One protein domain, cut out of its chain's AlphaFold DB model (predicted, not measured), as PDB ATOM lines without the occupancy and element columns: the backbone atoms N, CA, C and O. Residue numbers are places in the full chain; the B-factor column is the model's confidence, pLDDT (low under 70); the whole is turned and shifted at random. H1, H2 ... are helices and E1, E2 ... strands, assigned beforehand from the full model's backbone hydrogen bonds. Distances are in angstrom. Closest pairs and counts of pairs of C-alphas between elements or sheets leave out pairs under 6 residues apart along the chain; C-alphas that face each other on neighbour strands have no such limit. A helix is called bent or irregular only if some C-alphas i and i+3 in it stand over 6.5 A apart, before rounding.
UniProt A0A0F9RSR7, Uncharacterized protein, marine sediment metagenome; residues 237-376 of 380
ATOM      1  N   ILE A 237      44.925 -17.736 -87.648       74.75
ATOM      2  CA  ILE A 237      45.319 -17.587 -89.051       74.75
ATOM      3  C   ILE A 237      44.186 -16.844 -89.776       74.75
ATOM      4  O   ILE A 237      43.032 -17.210 -89.626       74.75
ATOM      5  N   ILE A 238      44.495 -15.794 -90.542       74.88
ATOM      6  CA  ILE A 238      43.504 -15.053 -91.347       74.88
ATOM      7  C   ILE A 238      43.263 -15.759 -92.679       74.88
ATOM      8  O   ILE A 238      42.135 -16.044 -93.055       74.88
ATOM      9  N   THR A 239      44.342 -15.984 -93.421       75.38
ATOM     10  CA  THR A 239      44.317 -16.569 -94.762       75.38
ATOM     11  C   THR A 239      45.645 -17.275 -94.997       75.38
ATOM     12  O   THR A 239      46.564 -17.188 -94.173       75.38
ATOM     13  N   LYS A 240      45.774 -17.981 -96.112       79.88
ATOM     14  CA  LYS A 240      47.057 -18.527 -96.536       79.88
ATOM     15  C   LYS A 240      47.319 -18.200 -97.991       79.88
ATOM     16  O   LYS A 240      46.408 -18.128 -98.807       79.88
ATOM     17  N   ILE A 241      48.587 -18.022 -98.313       76.56
ATOM     18  CA  ILE A 241      49.041 -17.648 -99.645       76.56
ATOM     19  C   ILE A 241      49.841 -18.804-100.212       76.56
ATOM     20  O   ILE A 241      50.788 -19.289 -99.585       76.56
ATOM     21  N   ARG A 242      49.471 -19.245-101.411       84.75
ATOM     22  CA  ARG A 242      50.254 -20.213-102.169       84.75
ATOM     23  C   ARG A 242      51.548 -19.560-102.630       84.75
ATOM     24  O   ARG A 242      51.545 -18.514-103.270       84.75
ATOM     25  N   VAL A 243      52.656 -20.237-102.397       76.75
ATOM     26  CA  VAL A 243      53.978 -19.874-102.893       76.75
ATOM     27  C   VAL A 243      54.589 -21.033-103.659       76.75
ATOM     28  O   VAL A 243      54.387 -22.203-103.350       76.75
ATOM     29  N   ALA A 244      55.364 -20.693-104.668       78.75
ATOM     30  CA  ALA A 244      56.168 -21.616-105.450       78.75
ATOM     31  C   ALA A 244      57.651 -21.311-105.244       78.75
ATOM     32  O   ALA A 244      58.003 -20.213-104.822       78.75
ATOM     33  N   HIS A 245      58.510 -22.274-105.571       75.19
ATOM     34  CA  HIS A 245      59.959 -22.135-105.433       75.19
ATOM     35  C   HIS A 245      60.578 -21.087-106.385       75.19
ATOM     36  O   HIS A 245      61.602 -20.507-106.051       75.19
ATOM     37  N   LEU A 246      59.932 -20.801-107.525       78.62
ATOM     38  CA  LEU A 246      60.328 -19.755-108.486       78.62
ATOM     39  C   LEU A 246      61.757 -19.921-109.056       78.62
ATOM     40  O   LEU A 246      62.518 -18.966-109.184       78.62
ATOM     41  N   ASP A 247      62.109 -21.146-109.449       80.50
ATOM     42  CA  ASP A 247      63.324 -21.469-110.214       80.50
ATOM     43  C   ASP A 247      63.013 -21.937-111.650       80.50
ATOM     44  O   ASP A 247      61.855 -22.034-112.071       80.50
ATOM     45  N   ASP A 248      64.055 -22.295-112.407       86.56
ATOM     46  CA  ASP A 248      63.934 -22.787-113.784       86.56
ATOM     47  C   ASP A 248      63.262 -24.171-113.893       86.56
ATOM     48  O   ASP A 248      62.970 -24.624-115.002       86.56
ATOM     49  N   LEU A 249      62.990 -24.836-112.765       83.81
ATOM     50  CA  LEU A 249      62.285 -26.117-112.668       83.81
ATOM     51  C   LEU A 249      60.830 -25.973-112.197       83.81
ATOM     52  O   LEU A 249      60.082 -26.953-112.200       83.81
ATOM     53  N   THR A 250      60.404 -24.776-111.799       84.00
ATOM     54  CA  THR A 250      59.029 -24.499-111.377       84.00
ATOM     55  C   THR A 250      58.109 -24.447-112.603       84.00
ATOM     56  O   THR A 250      58.360 -23.707-113.547       84.00
ATOM     57  N   CYS A 251      57.043 -25.246-112.654       90.38
ATOM     58  CA  CYS A 251      56.143 -25.236-113.816       90.38
ATOM     59  C   CYS A 251      55.364 -23.910-113.932       90.38
ATOM     60  O   CYS A 251      55.190 -23.192-112.943       90.38
ATOM     61  N   LEU A 252      54.847 -23.607-115.127       94.38
ATOM     62  CA  LEU A 252      54.085 -22.383-115.408       94.38
ATOM     63  C   LEU A 252      52.836 -22.280-114.529       94.38
ATOM     64  O   LEU A 252      52.458 -21.176-114.154       94.38
ATOM     65  N   SER A 253      52.231 -23.404-114.137       93.94
ATOM     66  CA  SER A 253      51.081 -23.389-113.225       93.94
ATOM     67  C   SER A 253      51.465 -22.975-111.811       93.94
ATOM     68  O   SER A 253      50.774 -22.155-111.217       93.94
ATOM     69  N   CYS A 254      52.575 -23.494-111.272       89.25
ATOM     70  CA  CYS A 254      53.056 -23.080-109.952       89.25
ATOM     71  C   CYS A 254      53.491 -21.609-109.961       89.25
ATOM     72  O   CYS A 254      53.215 -20.901-108.997       89.25
ATOM     73  N   ILE A 255      54.112 -21.133-111.047       91.56
ATOM     74  CA  ILE A 255      54.417 -19.706-111.222       91.56
ATOM     75  C   ILE A 255      53.111 -18.907-111.260       91.56
ATOM     76  O   ILE A 255      52.916 -18.024-110.440       91.56
ATOM     77  N   SER A 256      52.169 -19.256-112.135       94.50
ATOM     78  CA  SER A 256      50.906 -18.526-112.277       94.50
ATOM     79  C   SER A 256      50.080 -18.462-110.991       94.50
ATOM     80  O   SER A 256      49.317 -17.515-110.815       94.50
ATOM     81  N   LEU A 257      50.170 -19.478-110.133       93.00
ATOM     82  CA  LEU A 257      49.425 -19.554-108.879       93.00
ATOM     83  C   LEU A 257      50.219 -19.019-107.679       93.00
ATOM     84  O   LEU A 257      49.683 -18.965-106.570       93.00
ATOM     85  N   HIS A 258      51.479 -18.628-107.868       84.50
ATOM     86  CA  HIS A 258      52.277 -17.993-106.827       84.50
ATOM     87  C   HIS A 258      51.650 -16.651-106.433       84.50
ATOM     88  O   HIS A 258      51.390 -15.796-107.281       84.50
ATOM     89  N   GLY A 259      51.447 -16.458-105.134       77.19
ATOM     90  CA  GLY A 259      50.812 -15.275-104.567       77.19
ATOM     91  C   GLY A 259      49.284 -15.332-104.554       77.19
ATOM     92  O   GLY A 259      48.656 -14.355-104.172       77.19
ATOM     93  N   THR A 260      48.661 -16.443-104.955       87.19
ATOM     94  CA  THR A 260      47.201 -16.581-104.827       87.19
ATOM     95  C   THR A 260      46.813 -16.904-103.388       87.19
ATOM     96  O   THR A 260      47.454 -17.736-102.740       87.19
ATOM     97  N   GLU A 261      45.768 -16.251-102.886       85.75
ATOM     98  CA  GLU A 261      45.161 -16.614-101.608       85.75
ATOM     99  C   GLU A 261      44.382 -17.926-101.742       85.75
ATOM    100  O   GLU A 261      43.785 -18.221-102.780       85.75
ATOM    101  N   LEU A 262      44.411 -18.725-100.684       87.81
ATOM    102  CA  LEU A 262      43.638 -19.946-100.536       87.81
ATOM    103  C   LEU A 262      42.840 -19.856 -99.239       87.81
ATOM    104  O   LEU A 262      43.324 -19.345 -98.228       87.81
ATOM    105  N   GLU A 263      41.635 -20.410 -99.256       90.12
ATOM    106  CA  GLU A 263      40.831 -20.544 -98.046       90.12
ATOM    107  C   GLU A 263      41.521 -21.478 -97.037       90.12
ATOM    108  O   GLU A 263      42.226 -22.431 -97.401       90.12
ATOM    109  N   LEU A 264      41.316 -21.212 -95.747       88.44
ATOM    110  CA  LEU A 264      41.774 -22.110 -94.688       88.44
ATOM    111  C   LEU A 264      41.035 -23.443 -94.786       88.44
ATOM    112  O   LEU A 264      39.837 -23.484 -95.048       88.44
ATOM    113  N   GLY A 265      41.752 -24.546 -94.597       88.81
ATOM    114  CA  GLY A 265      41.195 -25.886 -94.775       88.81
ATOM    115  C   GLY A 265      41.209 -26.406 -96.210       88.81
ATOM    116  O   GLY A 265      40.981 -27.596 -96.416       88.81
ATOM    117  N   MET A 266      41.547 -25.578 -97.202       91.06
ATOM    118  CA  MET A 266      41.689 -26.036 -98.586       91.06
ATOM    119  C   MET A 266      43.102 -26.537 -98.856       91.06
ATOM    120  O   MET A 266      44.045 -25.753 -98.840       91.06
ATOM    121  N   ARG A 267      43.297 -27.821 -99.160       89.69
ATOM    122  CA  ARG A 267      44.624 -28.339 -99.534       89.69
ATOM    123  C   ARG A 267      45.261 -27.492-100.651       89.69
ATOM    124  O   ARG A 267      44.605 -27.108-101.616       89.69
ATOM    125  N   VAL A 268      46.572 -27.249-100.557       88.00
ATOM    126  CA  VAL A 268      47.347 -26.731-101.697       88.00
ATOM    127  C   VAL A 268      47.428 -27.809-102.779       88.00
ATOM    128  O   VAL A 268      48.360 -28.613-102.801       88.00
ATOM    129  N   ASP A 269      46.456 -27.829-103.685       92.62
ATOM    130  CA  ASP A 269      46.507 -28.724-104.840       92.62
ATOM    131  C   ASP A 269      47.701 -28.356-105.732       92.62
ATOM    132  O   ASP A 269      47.980 -27.181-105.984       92.62
ATOM    133  N   ASP A 270      48.440 -29.362-106.180       83.38
ATOM    134  CA  ASP A 270      49.652 -29.218-106.988       83.38
ATOM    135  C   ASP A 270      49.848 -30.504-107.794       83.38
ATOM    136  O   ASP A 270      49.202 -31.518-107.524       83.38
ATOM    137  N   HIS A 271      50.756 -30.471-108.758       86.25
ATOM    138  CA  HIS A 271      51.063 -31.620-109.590       86.25
ATOM    139  C   HIS A 271      51.820 -32.684-108.785       86.25
ATOM    140  O   HIS A 271      52.361 -32.429-107.701       86.25
ATOM    141  N   TYR A 272      51.926 -33.886-109.351       84.56
ATOM    142  CA  TYR A 272      52.815 -34.929-108.837       84.56
ATOM    143  C   TYR A 272      54.233 -34.397-108.639       84.56
ATOM    144  O   TYR A 272      54.847 -33.923-109.583       84.56
ATOM    145  N   ARG A 273      54.804 -34.536-107.439       76.62
ATOM    146  CA  ARG A 273      56.119 -33.949-107.080       76.62
ATOM    147  C   ARG A 273      56.163 -32.423-107.049       76.62
ATOM    148  O   ARG A 273      57.263 -31.867-107.072       76.62
ATOM    149  N   GLY A 274      54.997 -31.815-106.881       76.12
ATOM    150  CA  GLY A 274      54.748 -30.410-106.628       76.12
ATOM    151  C   GLY A 274      55.859 -29.613-105.943       76.12
ATOM    152  O   GLY A 274      56.563 -30.102-105.051       76.12
ATOM    153  N   ARG A 275      56.009 -28.361-106.379       79.81
ATOM    154  CA  ARG A 275      56.975 -27.377-105.853       79.81
ATOM    155  C   ARG A 275      56.287 -26.187-105.181       79.81
ATOM    156  O   ARG A 275      56.961 -25.232-104.800       79.81
ATOM    157  N   CYS A 276      54.963 -26.237-105.056       79.31
ATOM    158  CA  CYS A 276      54.180 -25.240-104.356       79.31
ATOM    159  C   CYS A 276      54.017 -25.609-102.863       79.31
ATOM    160  O   CYS A 276      53.945 -26.779-102.484       79.31
ATOM    161  N   THR A 277      53.938 -24.607-101.999       76.25
ATOM    162  CA  THR A 277      53.604 -24.709-100.570       76.25
ATOM    163  C   THR A 277      52.792 -23.473-100.174       76.25
ATOM    164  O   THR A 277      52.511 -22.618-101.007       76.25
ATOM    165  N   GLU A 278      52.385 -23.380 -98.921       73.38
ATOM    166  CA  GLU A 278      51.660 -22.254 -98.344       73.38
ATOM    167  C   GLU A 278      52.483 -21.486 -97.300       73.38
ATOM    168  O   GLU A 278      53.296 -22.078 -96.582       73.38
ATOM    169  N   PHE A 279      52.217 -20.180 -97.205       69.62
ATOM    170  CA  PHE A 279      52.482 -19.352 -96.026       69.62
ATOM    171  C   PHE A 279      51.183 -18.861 -95.419       69.62
ATOM    172  O   PHE A 279      50.192 -18.676 -96.118       69.62
ATOM    173  N   TYR A 280      51.212 -18.599 -94.119       71.12
ATOM    174  CA  TYR A 280      50.053 -18.130 -93.381       71.12
ATOM    175  C   TYR A 280      50.103 -16.624 -93.185       71.12
ATOM    176  O   TYR A 280      51.137 -16.065 -92.830       71.12
ATOM    177  N   VAL A 281      48.963 -15.980 -93.385       67.81
ATOM    178  CA  VAL A 281      48.705 -14.623 -92.918       67.81
ATOM    179  C   VAL A 281      48.032 -14.750 -91.565       67.81
ATOM    180  O   VAL A 281      47.116 -15.543 -91.375       67.81
ATOM    181  N   VAL A 282      48.484 -13.961 -90.612       67.31
ATOM    182  CA  VAL A 282      48.055 -13.999 -89.215       67.31
ATOM    183  C   VAL A 282      47.572 -12.611 -88.807       67.31
ATOM    184  O   VAL A 282      48.019 -11.623 -89.384       67.31
ATOM    185  N   PRO A 283      46.646 -12.495 -87.847       61.16
ATOM    186  CA  PRO A 283      46.143 -11.193 -87.437       61.16
ATOM    187  C   PRO A 283      47.199 -10.390 -86.676       61.16
ATOM    188  O   PRO A 283      47.831 -10.894 -85.744       61.16
ATOM    189  N   GLY A 284      47.343  -9.114 -87.044       54.72
ATOM    190  CA  GLY A 284      48.003  -8.114 -86.209       54.72
ATOM    191  C   GLY A 284      47.151  -7.776 -84.981       54.72
ATOM    192  O   GLY A 284      45.924  -7.768 -85.058       54.72
ATOM    193  N   GLY A 285      47.783  -7.501 -83.834       53.53
ATOM    194  CA  GLY A 285      47.072  -7.042 -82.636       53.53
ATOM    195  C   GLY A 285      47.874  -7.138 -81.329       53.53
ATOM    196  O   GLY A 285      48.829  -7.913 -81.246       53.53
ATOM    197  N   PRO A 286      47.471  -6.394 -80.277       54.03
ATOM    198  CA  PRO A 286      48.216  -6.265 -79.016       54.03
ATOM    199  C   PRO A 286      48.301  -7.567 -78.205       54.03
ATOM    200  O   PRO A 286      49.189  -7.727 -77.373       54.03
ATOM    201  N   GLN A 287      47.411  -8.530 -78.463       53.28
ATOM    202  CA  GLN A 287      47.435  -9.845 -77.813       53.28
ATOM    203  C   GLN A 287      48.569 -10.752 -78.327       53.28
ATOM    204  O   GLN A 287      48.842 -11.797 -77.732       53.28
ATOM    205  N   ARG A 288      49.281 -10.363 -79.397       57.62
ATOM    206  CA  ARG A 288      50.434 -11.101 -79.939       57.62
ATOM    207  C   ARG A 288      51.764 -10.441 -79.566       57.62
ATOM    208  O   ARG A 288      51.799  -9.221 -79.399       57.62
ATOM    209  N   PRO A 289      52.858 -11.215 -79.397       49.91
ATOM    210  CA  PRO A 289      54.178 -10.635 -79.164       49.91
ATOM    211  C   PRO A 289      54.501  -9.621 -80.264       49.91
ATOM    212  O   PRO A 289      54.151  -9.852 -81.412       49.91
ATOM    213  N   GLU A 290      55.169  -8.515 -79.950       52.19
ATOM    214  CA  GLU A 290      55.416  -7.428 -80.914       52.19
ATOM    215  C   GLU A 290      56.110  -7.911 -82.200       52.19
ATOM    216  O   GLU A 290      55.707  -7.551 -83.303       52.19
ATOM    217  N   ARG A 291      57.064  -8.847 -82.076       49.75
ATOM    218  CA  ARG A 291      57.708  -9.516 -83.224       49.75
ATOM    219  C   ARG A 291      56.711 -10.189 -84.181       49.75
ATOM    220  O   ARG A 291      56.984 -10.256 -85.371       49.75
ATOM    221  N   MET A 292      55.566 -10.617 -83.647       46.28
ATOM    222  CA  MET A 292      54.486 -11.368 -84.292       46.28
ATOM    223  C   MET A 292      53.328 -10.495 -84.798       46.28
ATOM    224  O   MET A 292      52.316 -11.016 -85.263       46.28
ATOM    225  N   GLN A 293      53.414  -9.175 -84.672       51.84
ATOM    226  CA  GLN A 293      52.380  -8.297 -85.206       51.84
ATOM    227  C   GLN A 293      52.668  -8.060 -86.693       51.84
ATOM    228  O   GLN A 293      53.724  -7.540 -87.050       51.84
ATOM    229  N   SER A 294      51.761  -8.472 -87.579       49.84
ATOM    230  CA  SER A 294      51.763  -8.016 -88.972       49.84
ATOM    231  C   SER A 294      50.924  -6.752 -89.106       49.84
ATOM    232  O   SER A 294      49.886  -6.624 -88.457       49.84
ATOM    233  N   ASP A 295      51.339  -5.825 -89.965       52.00
ATOM    234  CA  ASP A 295      50.412  -4.817 -90.475       52.00
ATOM    235  C   ASP A 295      49.389  -5.578 -91.328       52.00
ATOM    236  O   ASP A 295      49.742  -6.180 -92.338       52.00
ATOM    237  N   SER A 296      48.133  -5.637 -90.884       45.50
ATOM    238  CA  SER A 296      47.055  -6.439 -91.491       45.50
ATOM    239  C   SER A 296      46.682  -6.015 -92.925       45.50
ATOM    240  O   SER A 296      45.685  -6.485 -93.470       45.50
ATOM    241  N   ARG A 297      47.444  -5.098 -93.533       44.59
ATOM    242  CA  ARG A 297      47.301  -4.629 -94.911       44.59
ATOM    243  C   ARG A 297      48.298  -5.364 -95.816       44.59
ATOM    244  O   ARG A 297      49.502  -5.296 -95.546       44.59
ATOM    245  N   PRO A 298      47.850  -5.985 -96.924       40.78
ATOM    246  CA  PRO A 298      48.753  -6.545 -97.925       40.78
ATOM    247  C   PRO A 298      49.836  -5.527 -98.334       40.78
ATOM    248  O   PRO A 298      49.527  -4.397 -98.712       40.78
ATOM    249  N   GLY A 299      51.114  -5.903 -98.221       39.75
ATOM    250  CA  GLY A 299      52.246  -5.075 -98.664       39.75
ATOM    251  C   GLY A 299      52.791  -4.038 -97.669       39.75
ATOM    252  O   GLY A 299      53.700  -3.290 -98.033       39.75
ATOM    253  N   LYS A 300      52.319  -3.981 -96.414       43.50
ATOM    254  CA  LYS A 300      52.990  -3.225 -95.334       43.50
ATOM    255  C   LYS A 300      53.336  -4.169 -94.160       43.50
ATOM    256  O   LYS A 300      52.791  -5.254 -94.072       43.50
ATOM    257  N   ARG A 301      54.378  -3.825 -93.383       36.72
ATOM    258  CA  ARG A 301      55.331  -4.691 -92.621       36.72
ATOM    259  C   ARG A 301      54.890  -6.083 -92.086       36.72
ATOM    260  O   ARG A 301      53.796  -6.274 -91.571       36.72
ATOM    261  N   ASN A 302      55.899  -6.976 -92.075       39.44
ATOM    262  CA  ASN A 302      55.980  -8.424 -91.761       39.44
ATOM    263  C   ASN A 302      55.585  -9.411 -92.866       39.44
ATOM    264  O   ASN A 302      55.895 -10.594 -92.754       39.44
ATOM    265  N   PHE A 303      55.072  -8.930 -93.995       42.56
ATOM    266  CA  PHE A 303      55.066  -9.727 -95.214       42.56
ATOM    267  C   PHE A 303      56.355  -9.464 -96.003       42.56
ATOM    268  O   PHE A 303      56.698  -8.309 -96.270       42.56
ATOM    269  N   VAL A 304      57.088 -10.519 -96.377       40.25
ATOM    270  CA  VAL A 304      58.021 -10.435 -97.514       40.25
ATOM    271  C   VAL A 304      57.219  -9.811 -98.656       40.25
ATOM    272  O   VAL A 304      56.107 -10.285 -98.869       40.25
ATOM    273  N   PRO A 305      57.678  -8.760 -99.358       45.44
ATOM    274  CA  PRO A 305      56.983  -8.290-100.550       45.44
ATOM    275  C   PRO A 305      56.820  -9.491-101.482       45.44
ATOM    276  O   PRO A 305      57.795  -9.953-102.072       45.44
ATOM    277  N   TYR A 306      55.627 -10.077-101.523       57.38
ATOM    278  CA  TYR A 306      55.372 -11.224-102.366       57.38
ATOM    279  C   TYR A 306      54.865 -10.647-103.671       57.38
ATOM    280  O   TYR A 306      53.768 -10.104-103.782       57.38
ATOM    281  N   GLN A 307      55.758 -10.649-104.644       68.88
ATOM    282  CA  GLN A 307      55.394 -10.384-106.014       68.88
ATOM    283  C   GLN A 307      54.524 -11.558-106.477       68.88
ATOM    284  O   GLN A 307      54.886 -12.712-106.237       68.88
ATOM    285  N   ASN A 308      53.373 -11.301-107.105       83.25
ATOM    286  CA  ASN A 308      52.630 -12.401-107.719       83.25
ATOM    287  C   ASN A 308      53.503 -13.049-108.808       83.25
ATOM    288  O   ASN A 308      54.390 -12.410-109.380       83.25
ATOM    289  N   GLY A 309      53.280 -14.330-109.091       84.81
ATOM    290  CA  GLY A 309      54.193 -15.043-109.979       84.81
ATOM    291  C   GLY A 309      54.190 -14.547-111.425       84.81
ATOM    292  O   GLY A 309      55.213 -14.676-112.093       84.81
ATOM    293  N   ASN A 310      53.095 -13.942-111.901       89.81
ATOM    294  CA  ASN A 310      53.050 -13.340-113.236       89.81
ATOM    295  C   ASN A 310      53.989 -12.134-113.327       89.81
ATOM    296  O   ASN A 310      54.810 -12.074-114.239       89.81
ATOM    297  N   ASP A 311      53.918 -11.225-112.356       85.38
ATOM    298  CA  ASP A 311      54.779 -10.045-112.287       85.38
ATOM    299  C   ASP A 311      56.236 -10.448-112.073       85.38
ATOM    300  O   ASP A 311      57.133  -9.878-112.695       85.38
ATOM    301  N   TRP A 312      56.481 -11.450-111.217       86.31
ATOM    302  CA  TRP A 312      57.821 -11.997-111.002       86.31
ATOM    303  C   TRP A 312      58.409 -12.508-112.306       86.31
ATOM    304  O   TRP A 312      59.514 -12.118-112.680       86.31
ATOM    305  N   PHE A 313      57.649 -13.329-113.031       91.81
ATOM    306  CA  PHE A 313      58.116 -13.921-114.272       91.81
ATOM    307  C   PHE A 313      58.318 -12.869-115.368       91.81
ATOM    308  O   PHE A 313      59.336 -12.898-116.060       91.81
ATOM    309  N   ALA A 314      57.398 -11.906-115.488       90.69
ATOM    310  CA  ALA A 314      57.496 -10.794-116.431       90.69
ATOM    311  C   ALA A 314      58.712  -9.892-116.158       90.69
ATOM    312  O   ALA A 314      59.313  -9.379-117.099       90.69
ATOM    313  N   GLY A 315      59.107  -9.740-114.889       88.62
ATOM    314  CA  GLY A 315      60.294  -8.984-114.483       88.62
ATOM    315  C   GLY A 315      61.631  -9.680-114.763       88.62
ATOM    316  O   GLY A 315      62.681  -9.044-114.660       88.62
ATOM    317  N   LEU A 316      61.636 -10.971-115.116       88.62
ATOM    318  CA  LEU A 316      62.868 -11.689-115.451       88.62
ATOM    319  C   LEU A 316      63.409 -11.265-116.827       88.62
ATOM    320  O   LEU A 316      62.623 -11.085-117.757       88.62
ATOM    321  N   PRO A 317      64.743 -11.224-117.026       94.00
ATOM    322  CA  PRO A 317      65.326 -11.086-118.359       94.00
ATOM    323  C   PRO A 317      64.812 -12.172-119.312       94.00
ATOM    324  O   PRO A 317      64.655 -13.326-118.908       94.00
ATOM    325  N   LEU A 318      64.631 -11.842-120.592       93.06
ATOM    326  CA  LEU A 318      64.069 -12.771-121.582       93.06
ATOM    327  C   LEU A 318      64.850 -14.095-121.669       93.06
ATOM    328  O   LEU A 318      64.264 -15.173-121.757       93.06
ATOM    329  N   GLU A 319      66.178 -14.030-121.556       92.62
ATOM    330  CA  GLU A 319      67.039 -15.213-121.492       92.62
ATOM    331  C   GLU A 319      66.700 -16.110-120.282       92.62
ATOM    332  O   GLU A 319      66.680 -17.336-120.394       92.62
ATOM    333  N   ARG A 320      66.385 -15.532-119.112       92.06
ATOM    334  CA  ARG A 320      65.921 -16.295-117.938       92.06
ATOM    335  C   ARG A 320      64.543 -16.896-118.161       92.06
ATOM    336  O   ARG A 320      64.376 -18.070-117.849       92.06
ATOM    337  N   GLN A 321      63.606 -16.149-118.740       94.31
ATOM    338  CA  GLN A 321      62.278 -16.677-119.061       94.31
ATOM    339  C   GLN A 321      62.384 -17.887-120.003       94.31
ATOM    340  O   GLN A 321      61.815 -18.937-119.723       94.31
ATOM    341  N   SER A 322      63.198 -17.793-121.061       92.19
ATOM    342  CA  SER A 322      63.395 -18.883-122.033       92.19
ATOM    343  C   SER A 322      63.986 -20.165-121.421       92.19
ATOM    344  O   SER A 322      63.747 -21.265-121.921       92.19
ATOM    345  N   ARG A 323      64.722 -20.042-120.304       93.00
ATOM    346  CA  ARG A 323      65.291 -21.179-119.567       93.00
ATOM    347  C   ARG A 323      64.271 -21.936-118.723       93.00
ATOM    348  O   ARG A 323      64.608 -23.018-118.243       93.00
ATOM    349  N   GLN A 324      63.043 -21.440-118.566       94.81
ATOM    350  CA  GLN A 324      62.012 -22.163-117.827       94.81
ATOM    351  C   GLN A 324      61.836 -23.572-118.404       94.81
ATOM    352  O   GLN A 324      61.699 -23.739-119.616       94.81
ATOM    353  N   ALA A 325      61.846 -24.608-117.559       89.81
ATOM    354  CA  ALA A 325      61.804 -26.005-118.000       89.81
ATOM    355  C   ALA A 325      60.647 -26.284-118.969       89.81
ATOM    356  O   ALA A 325      60.840 -26.972-119.970       89.81
ATOM    357  N   SER A 326      59.476 -25.709-118.709       91.75
ATOM    358  CA  SER A 326      58.287 -25.817-119.557       91.75
ATOM    359  C   SER A 326      58.479 -25.229-120.956       91.75
ATOM    360  O   SER A 326      58.013 -25.798-121.940       91.75
ATOM    361  N   PHE A 327      59.213 -24.121-121.062       94.75
ATOM    362  CA  PHE A 327      59.524 -23.458-122.326       94.75
ATOM    363  C   PHE A 327      60.675 -24.130-123.073       94.75
ATOM    364  O   PHE A 327      60.567 -24.324-124.280       94.75
ATOM    365  N   ARG A 328      61.710 -24.606-122.370       93.12
ATOM    366  CA  ARG A 328      62.769 -25.436-122.972       93.12
ATOM    367  C   ARG A 328      62.210 -26.724-123.577       93.12
ATOM    368  O   ARG A 328      62.577 -27.093-124.686       93.12
ATOM    369  N   LYS A 329      61.310 -27.404-122.857       91.25
ATOM    370  CA  LYS A 329      60.664 -28.646-123.320       91.25
ATOM    371  C   LYS A 329      59.649 -28.409-124.434       91.25
ATOM    372  O   LYS A 329      59.370 -29.315-125.213       91.25
ATOM    373  N   THR A 330      59.052 -27.222-124.500       91.94
ATOM    374  CA  THR A 330      58.064 -26.877-125.525       91.94
ATOM    375  C   THR A 330      58.264 -25.428-125.974       91.94
ATOM    376  O   THR A 330      57.535 -24.543-125.517       91.94
ATOM    377  N   PRO A 331      59.201 -25.167-126.909       92.88
ATOM    378  CA  PRO A 331      59.493 -23.815-127.401       92.88
ATOM    379  C   PRO A 331      58.259 -23.078-127.947       92.88
ATOM    380  O   PRO A 331      58.135 -21.864-127.808       92.88
ATOM    381  N   ALA A 332      57.287 -23.818-128.489       94.56
ATOM    382  CA  ALA A 332      56.007 -23.275-128.940       94.56
ATOM    383  C   ALA A 332      55.192 -22.601-127.812       94.56
ATOM    384  O   ALA A 332      54.518 -21.605-128.068       94.56
ATOM    385  N   LYS A 333      55.285 -23.080-126.557       95.56
ATOM    386  CA  LYS A 333      54.664 -22.402-125.401       95.56
ATOM    387  C   LYS A 333      55.313 -21.047-125.142       95.56
ATOM    388  O   LYS A 333      54.605 -20.097-124.829       95.56
ATOM    389  N   PHE A 334      56.633 -20.953-125.301       94.69
ATOM    390  CA  PHE A 334      57.341 -19.690-125.113       94.69
ATOM    391  C   PHE A 334      56.932 -18.665-126.164       94.69
ATOM    392  O   PHE A 334      56.598 -17.539-125.818       94.69
ATOM    393  N   LYS A 335      56.847 -19.084-127.433       94.56
ATOM    394  CA  LYS A 335      56.337 -18.231-128.513       94.56
ATOM    395  C   LYS A 335      54.910 -17.750-128.226       94.56
ATOM    396  O   LYS A 335      54.624 -16.567-128.363       94.56
ATOM    397  N   ALA A 336      54.029 -18.645-127.775       95.44
ATOM    398  CA  ALA A 336      52.667 -18.277-127.395       95.44
ATOM    399  C   ALA A 336      52.615 -17.269-126.241       95.44
ATOM    400  O   ALA A 336      51.814 -16.335-126.286       95.44
ATOM    401  N   PHE A 337      53.476 -17.437-125.236       94.56
ATOM    402  CA  PHE A 337      53.627 -16.489-124.137       94.56
ATOM    403  C   PHE A 337      54.112 -15.114-124.626       94.56
ATOM    404  O   PHE A 337      53.502 -14.102-124.290       94.56
ATOM    405  N   GLN A 338      55.133 -15.069-125.490       94.06
ATOM    406  CA  GLN A 338      55.635 -13.825-126.098       94.06
ATOM    407  C   GLN A 338      54.583 -13.109-126.957       94.06
ATOM    408  O   GLN A 338      54.581 -11.883-127.029       94.06
ATOM    409  N   GLU A 339      53.665 -13.855-127.574       94.94
ATOM    410  CA  GLU A 339      52.520 -13.311-128.315       94.94
ATOM    411  C   GLU A 339      51.309 -12.971-127.417       94.94
ATOM    412  O   GLU A 339      50.216 -12.715-127.921       94.94
ATOM    413  N   GLY A 340      51.480 -12.950-126.090       93.88
ATOM    414  CA  GLY A 340      50.474 -12.460-125.145       93.88
ATOM    415  C   GLY A 340      49.597 -13.532-124.496       93.88
ATOM    416  O   GLY A 340      48.613 -13.192-123.843       93.88
ATOM    417  N   THR A 341      49.918 -14.823-124.638       95.19
ATOM    418  CA  THR A 341      49.238 -15.871-123.856       95.19
ATOM    419  C   THR A 341      49.642 -15.753-122.382       95.19
ATOM    420  O   THR A 341      50.825 -15.910-122.077       95.19
ATOM    421  N   PRO A 342      48.705 -15.518-121.446       94.56
ATOM    422  CA  PRO A 342      49.047 -15.373-120.034       94.56
ATOM    423  C   PRO A 342      49.422 -16.724-119.404       94.56
ATOM    424  O   PRO A 342      48.956 -17.775-119.845       94.56
ATOM    425  N   LEU A 343      50.239 -16.720-118.341       94.56
ATOM    426  CA  LEU A 343      50.696 -17.964-117.696       94.56
ATOM    427  C   LEU A 343      49.543 -18.797-117.119       94.56
ATOM    428  O   LEU A 343      49.609 -20.027-117.134       94.56
ATOM    429  N   ASN A 344      48.473 -18.143-116.658       95.12
ATOM    430  CA  ASN A 344      47.296 -18.820-116.112       95.12
ATOM    431  C   ASN A 344      46.538 -19.651-117.156       95.12
ATOM    432  O   ASN A 344      45.840 -20.586-116.774       95.12
ATOM    433  N   ALA A 345      46.724 -19.393-118.456       95.94
ATOM    434  CA  ALA A 345      46.176 -20.239-119.514       95.94
ATOM    435  C   ALA A 345      46.764 -21.662-119.493       95.94
ATOM    436  O   ALA A 345      46.154 -22.584-120.021       95.94
ATOM    437  N   PHE A 346      47.932 -21.855-118.870       95.94
ATOM    438  CA  PHE A 346      48.566 -23.165-118.702       95.94
ATOM    439  C   PHE A 346      48.225 -23.832-117.362       95.94
ATOM    440  O   PHE A 346      48.831 -24.844-117.013       95.94
ATOM    441  N   VAL A 347      47.298 -23.288-116.572       95.88
ATOM    442  CA  VAL A 347      46.829 -23.921-115.333       95.88
ATOM    443  C   VAL A 347      45.664 -24.845-115.665       95.88
ATOM    444  O   VAL A 347      44.631 -24.396-116.153       95.88
ATOM    445  N   LYS A 348      45.803 -26.134-115.352       95.19
ATOM    446  CA  LYS A 348      44.740 -27.122-115.537       95.19
ATOM    447  C   LYS A 348      44.482 -27.891-114.251       95.19
ATOM    448  O   LYS A 348      45.414 -28.360-113.603       95.19
ATOM    449  N   LYS A 349      43.207 -28.065-113.911       94.50
ATOM    450  CA  LYS A 349      42.788 -28.995-112.862       94.50
ATOM    451  C   LYS A 349      42.784 -30.424-113.410       94.50
ATOM    452  O   LYS A 349      42.347 -30.662-114.537       94.50
ATOM    453  N   HIS A 350      43.282 -31.362-112.622       93.56
ATOM    454  CA  HIS A 350      43.298 -32.786-112.919       93.56
ATOM    455  C   HIS A 350      42.895 -33.543-111.663       93.56
ATOM    456  O   HIS A 350      43.501 -33.332-110.622       93.56
ATOM    457  N   ASP A 351      41.909 -34.424-111.754       94.88
ATOM    458  CA  ASP A 351      41.543 -35.283-110.633       94.88
ATOM    459  C   ASP A 351      42.276 -36.625-110.771       94.88
ATOM    460  O   ASP A 351      42.076 -37.358-111.741       94.88
ATOM    461  N   ASP A 352      43.157 -36.917-109.813       94.75
ATOM    462  CA  ASP A 352      43.802 -38.221-109.655       94.75
ATOM    463  C   ASP A 352      42.905 -39.155-108.837       94.75
ATOM    464  O   ASP A 352      42.322 -38.749-107.832       94.75
ATOM    465  N   ASP A 353      42.843 -40.428-109.220       94.81
ATOM    466  CA  ASP A 353      42.000 -41.420-108.541       94.81
ATOM    467  C   ASP A 353      42.435 -41.703-107.089       94.81
ATOM    468  O   ASP A 353      41.616 -42.111-106.264       94.81
ATOM    469  N   LEU A 354      43.717 -41.495-106.772       94.94
ATOM    470  CA  LEU A 354      44.298 -41.747-105.460       94.94
ATOM    471  C   LEU A 354      44.468 -40.448-104.675       94.94
ATOM    472  O   LEU A 354      44.056 -40.370-103.523       94.94
ATOM    473  N   PHE A 355      45.099 -39.439-105.275       93.94
ATOM    474  CA  PHE A 355      45.443 -38.189-104.594       93.94
ATOM    475  C   PHE A 355      44.357 -37.108-104.707       93.94
ATOM    476  O   PHE A 355      44.471 -36.055-104.073       93.94
ATOM    477  N   GLY A 356      43.287 -37.358-105.464       94.00
ATOM    478  CA  GLY A 356      42.195 -36.416-105.685       94.00
ATOM    479  C   GLY A 356      42.609 -35.239-106.569       94.00
ATOM    480  O   GLY A 356      43.464 -35.367-107.443       94.00
ATOM    481  N   SER A 357      42.009 -34.076-106.320       94.06
ATOM    482  CA  SER A 357      42.248 -32.853-107.096       94.06
ATOM    483  C   SER A 357      43.720 -32.428-107.097       94.06
ATOM    484  O   SER A 357      44.363 -32.293-106.058       94.06
ATOM    485  N   GLN A 358      44.260 -32.184-108.280       93.44
ATOM    486  CA  GLN A 358      45.609 -31.699-108.521       93.44
ATOM    487  C   GLN A 358      45.578 -30.538-109.507       93.44
ATOM    488  O   GLN A 358      44.671 -30.395-110.330       93.44
ATOM    489  N   ILE A 359      46.625 -29.721-109.454       94.31
ATOM    490  CA  ILE A 359      46.886 -28.710-110.472       94.31
ATOM    491  C   ILE A 359      48.070 -29.155-111.309       94.31
ATOM    492  O   ILE A 359      49.146 -29.389-110.777       94.31
ATOM    493  N   VAL A 360      47.899 -29.221-112.622       93.75
ATOM    494  CA  VAL A 360      48.947 -29.582-113.575       93.75
ATOM    495  C   VAL A 360      49.164 -28.470-114.590       93.75
ATOM    496  O   VAL A 360      48.300 -27.619-114.813       93.75
ATOM    497  N   GLU A 361      50.333 -28.505-115.223       93.88
ATOM    498  CA  GLU A 361      50.606 -27.652-116.371       93.88
ATOM    499  C   GLU A 361      49.945 -28.213-117.616       93.88
ATOM    500  O   GLU A 361      50.227 -29.340-118.028       93.88
ATOM    501  N   ASP A 362      49.081 -27.410-118.229       95.00
ATOM    502  CA  ASP A 362      48.438 -27.804-119.464       95.00
ATOM    503  C   ASP A 362      49.424 -27.809-120.635       95.00
ATOM    504  O   ASP A 362      50.405 -27.057-120.708       95.00
ATOM    505  N   SER A 363      49.140 -28.678-121.593       94.69
ATOM    506  CA  SER A 363      49.758 -28.641-122.909       94.69
ATOM    507  C   SER A 363      49.391 -27.347-123.642       94.69
ATOM    508  O   SER A 363      48.409 -26.683-123.322       94.69
ATOM    509  N   LEU A 364      50.158 -26.997-124.679       95.00
ATOM    510  CA  LEU A 364      49.821 -25.842-125.513       95.00
ATOM    511  C   LEU A 364      48.458 -26.011-126.206       95.00
ATOM    512  O   LEU A 364      47.695 -25.056-126.305       95.00
ATOM    513  N   ILE A 365      48.144 -27.233-126.651       95.69
ATOM    514  CA  ILE A 365      46.845 -27.573-127.250       95.69
ATOM    515  C   ILE A 365      45.725 -27.459-126.218       95.69
ATOM    516  O   ILE A 365      44.673 -26.927-126.544       95.69
ATOM    517  N   GLY A 366      45.937 -27.915-124.985       93.75
ATOM    518  CA  GLY A 366      44.939 -27.765-123.925       93.75
ATOM    519  C   GLY A 366      44.684 -26.297-123.577       93.75
ATOM    520  O   GLY A 366      43.534 -25.868-123.556       93.75
ATOM    521  N   ALA A 367      45.751 -25.499-123.468       94.19
ATOM    522  CA  ALA A 367      45.663 -24.072-123.162       94.19
ATOM    523  C   ALA A 367      45.009 -23.236-124.282       94.19
ATOM    524  O   ALA A 367      44.296 -22.271-124.011       94.19
ATOM    525  N   LEU A 368      45.269 -23.557-125.558       95.62
ATOM    526  CA  LEU A 368      44.890 -22.699-126.695       95.62
ATOM    527  C   LEU A 368      43.889 -23.321-127.678       95.62
ATOM    528  O   LEU A 368      43.416 -22.624-128.586       95.62
ATOM    529  N   GLY A 369      43.574 -24.606-127.542       94.06
ATOM    530  CA  GLY A 369      42.761 -25.361-128.490       94.06
ATOM    531  C   GLY A 369      43.344 -25.317-129.905       94.06
ATOM    532  O   GLY A 369      44.555 -25.422-130.112       94.06
ATOM    533  N   LYS A 370      42.481 -25.086-130.904       93.00
ATOM    534  CA  LYS A 370      42.877 -24.982-132.321       93.00
ATOM    535  C   LYS A 370      43.913 -23.881-132.585       93.00
ATOM    536  O   LYS A 370      44.739 -24.033-133.478       93.00
ATOM    537  N   ARG A 371      43.932 -22.803-131.784       92.75
ATOM    538  CA  ARG A 371      44.896 -21.695-131.949       92.75
ATOM    539  C   ARG A 371      46.342 -22.129-131.701       92.75
ATOM    540  O   ARG A 371      47.253 -21.468-132.189       92.75
ATOM    541  N   ALA A 372      46.557 -23.246-131.000       93.56
ATOM    542  CA  ALA A 372      47.885 -23.816-130.785       93.56
ATOM    543  C   ALA A 372      48.626 -24.100-132.104       93.56
ATOM    544  O   ALA A 372      49.850 -23.996-132.146       93.56
ATOM    545  N   GLN A 373      47.897 -24.399-133.190       91.19
ATOM    546  CA  GLN A 373      48.468 -24.693-134.511       91.19
ATOM    547  C   GLN A 373      49.381 -23.575-135.035       91.19
ATOM    548  O   GLN A 373      50.400 -23.876-135.639       91.19
ATOM    549  N   LYS A 374      49.096 -22.301-134.724       93.19
ATOM    550  CA  LYS A 374      49.937 -21.149-135.118       93.19
ATOM    551  C   LYS A 374      51.371 -21.228-134.559       93.19
ATOM    552  O   LYS A 374      52.300 -20.620-135.097       93.19
ATOM    553  N   PHE A 375      51.548 -21.942-133.451       91.69
ATOM    554  CA  PHE A 375      52.807 -22.012-132.709       91.69
ATOM    555  C   PHE A 375      53.593 -23.292-132.981       91.69
ATOM    556  O   PHE A 375      54.805 -23.314-132.759       91.69
ATOM    557  N   TYR A 376      52.931 -24.338-133.476       87.88
ATOM    558  CA  TYR A 376      53.609 -25.515-133.992       87.88
ATOM    559  C   TYR A 376      54.157 -25.184-135.374       87.88
ATOM    560  O   TYR A 376      53.420 -25.072-136.347       87.88
TER     561      TYR A 376
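AT A GLANCE: This is residues 237 to 376 of the 380 residues of an uncharacterized protein of marine sediment metagenome (UniProt A0A0F9RSR7). The short helix H1 sits in the middle, with H2 and H6 packed on it and two separate two-stranded ribbons leading away from it, E1 with E2 toward one end and the hairpin E3 with E4 off to one side. A long loop, residues 282 to 308, makes the tip beyond E2 and folds back to H2, while H3, H4, H5 and H7 gather loosely toward the other end. The printed part has 140 residues, under half of them in named elements, in the order E1 H1 E2 H2 H3 H4 H5 H6 E3 E4 H7; the class is mixed, helices and strands, and both sheets are antiparallel. It is only just compact, close to loose, with a radius of gyration of the C-alphas of 17.3 A, and only just flat, spanning 59 by 39 by 22 A.

IN THESE COORDINATES: Find C-alpha 239 at (44.317, -16.569, -94.762); from there E1 runs 16.7 A to residue 244. Next come H1, residues 252 to 257, and E2, residues 276 to 281, 16.5 A long. Then look for H2 at residues 309 to 314, H3 at 318 to 322, H4 at 325 to 329, H5 at 331 to 338, 10.8 A long, and H6 at 343 to 346. E3, residues 347 to 352, begins at C-alpha 347 (46.829, -23.921, -115.333) and is 15.7 A long; E4, residues 356 to 361, is 16.2 A long. H7, residues 364 to 374, ends at C-alpha 374 (49.937, -21.149, -135.118); it is irregular, with C-alphas 367 and 370 9.6 A apart.

HOW THE PARTS SIT: Start with E1 and E2, antiparallel at 149 degrees, where N 241 and O 279 are 2.8 A apart, within hydrogen-bond range. The closest C-alphas of E1 and H1, Ala 244 and Cys 254, are 5.7 A apart. H1 touches H2 at Ile 255 and Gly 309, C-alphas 4.8 A apart, at a steep tilt of 54 degrees, opposite ways. H1 also touches H6, at C-alphas 256 and 344, 5.3 A. H3 is close to H5 but not clearly touching, with C-alphas 322 and 334 6.8 A apart. H4 and H5 only just touch, with 3 pairs of C-alphas within 8 A, and only at the corner; their closest, Phe 327 and Phe 334, are 5.2 A apart. The hairpin E3 and E4 is antiparallel at 146 degrees, with N 350 and O 358 2.8 A apart; C-alphas 253 and 347, the closest of H1 and E3, are 4.8 A apart. H6 touches H7 at C-alphas 345 and 367, 5.3 A. E1 and E3 are apart. In H1 to H5 every O i to N i+4 pair is within hydrogen-bond range, H6 is too short for one, and H7 has 2 of 7, with 5 of 8 O i to N i+3 pairs.

THE WHOLE: Look to Gln 287 and Tyr 376 for the two C-alphas farthest apart, 58.6 A. The printed part has no cut; the links H1 to E2 and E2 to H2 are long. The mean pLDDT of the printed part is 81.8, and it is under 70 at residue 279 and residues 281 to 307.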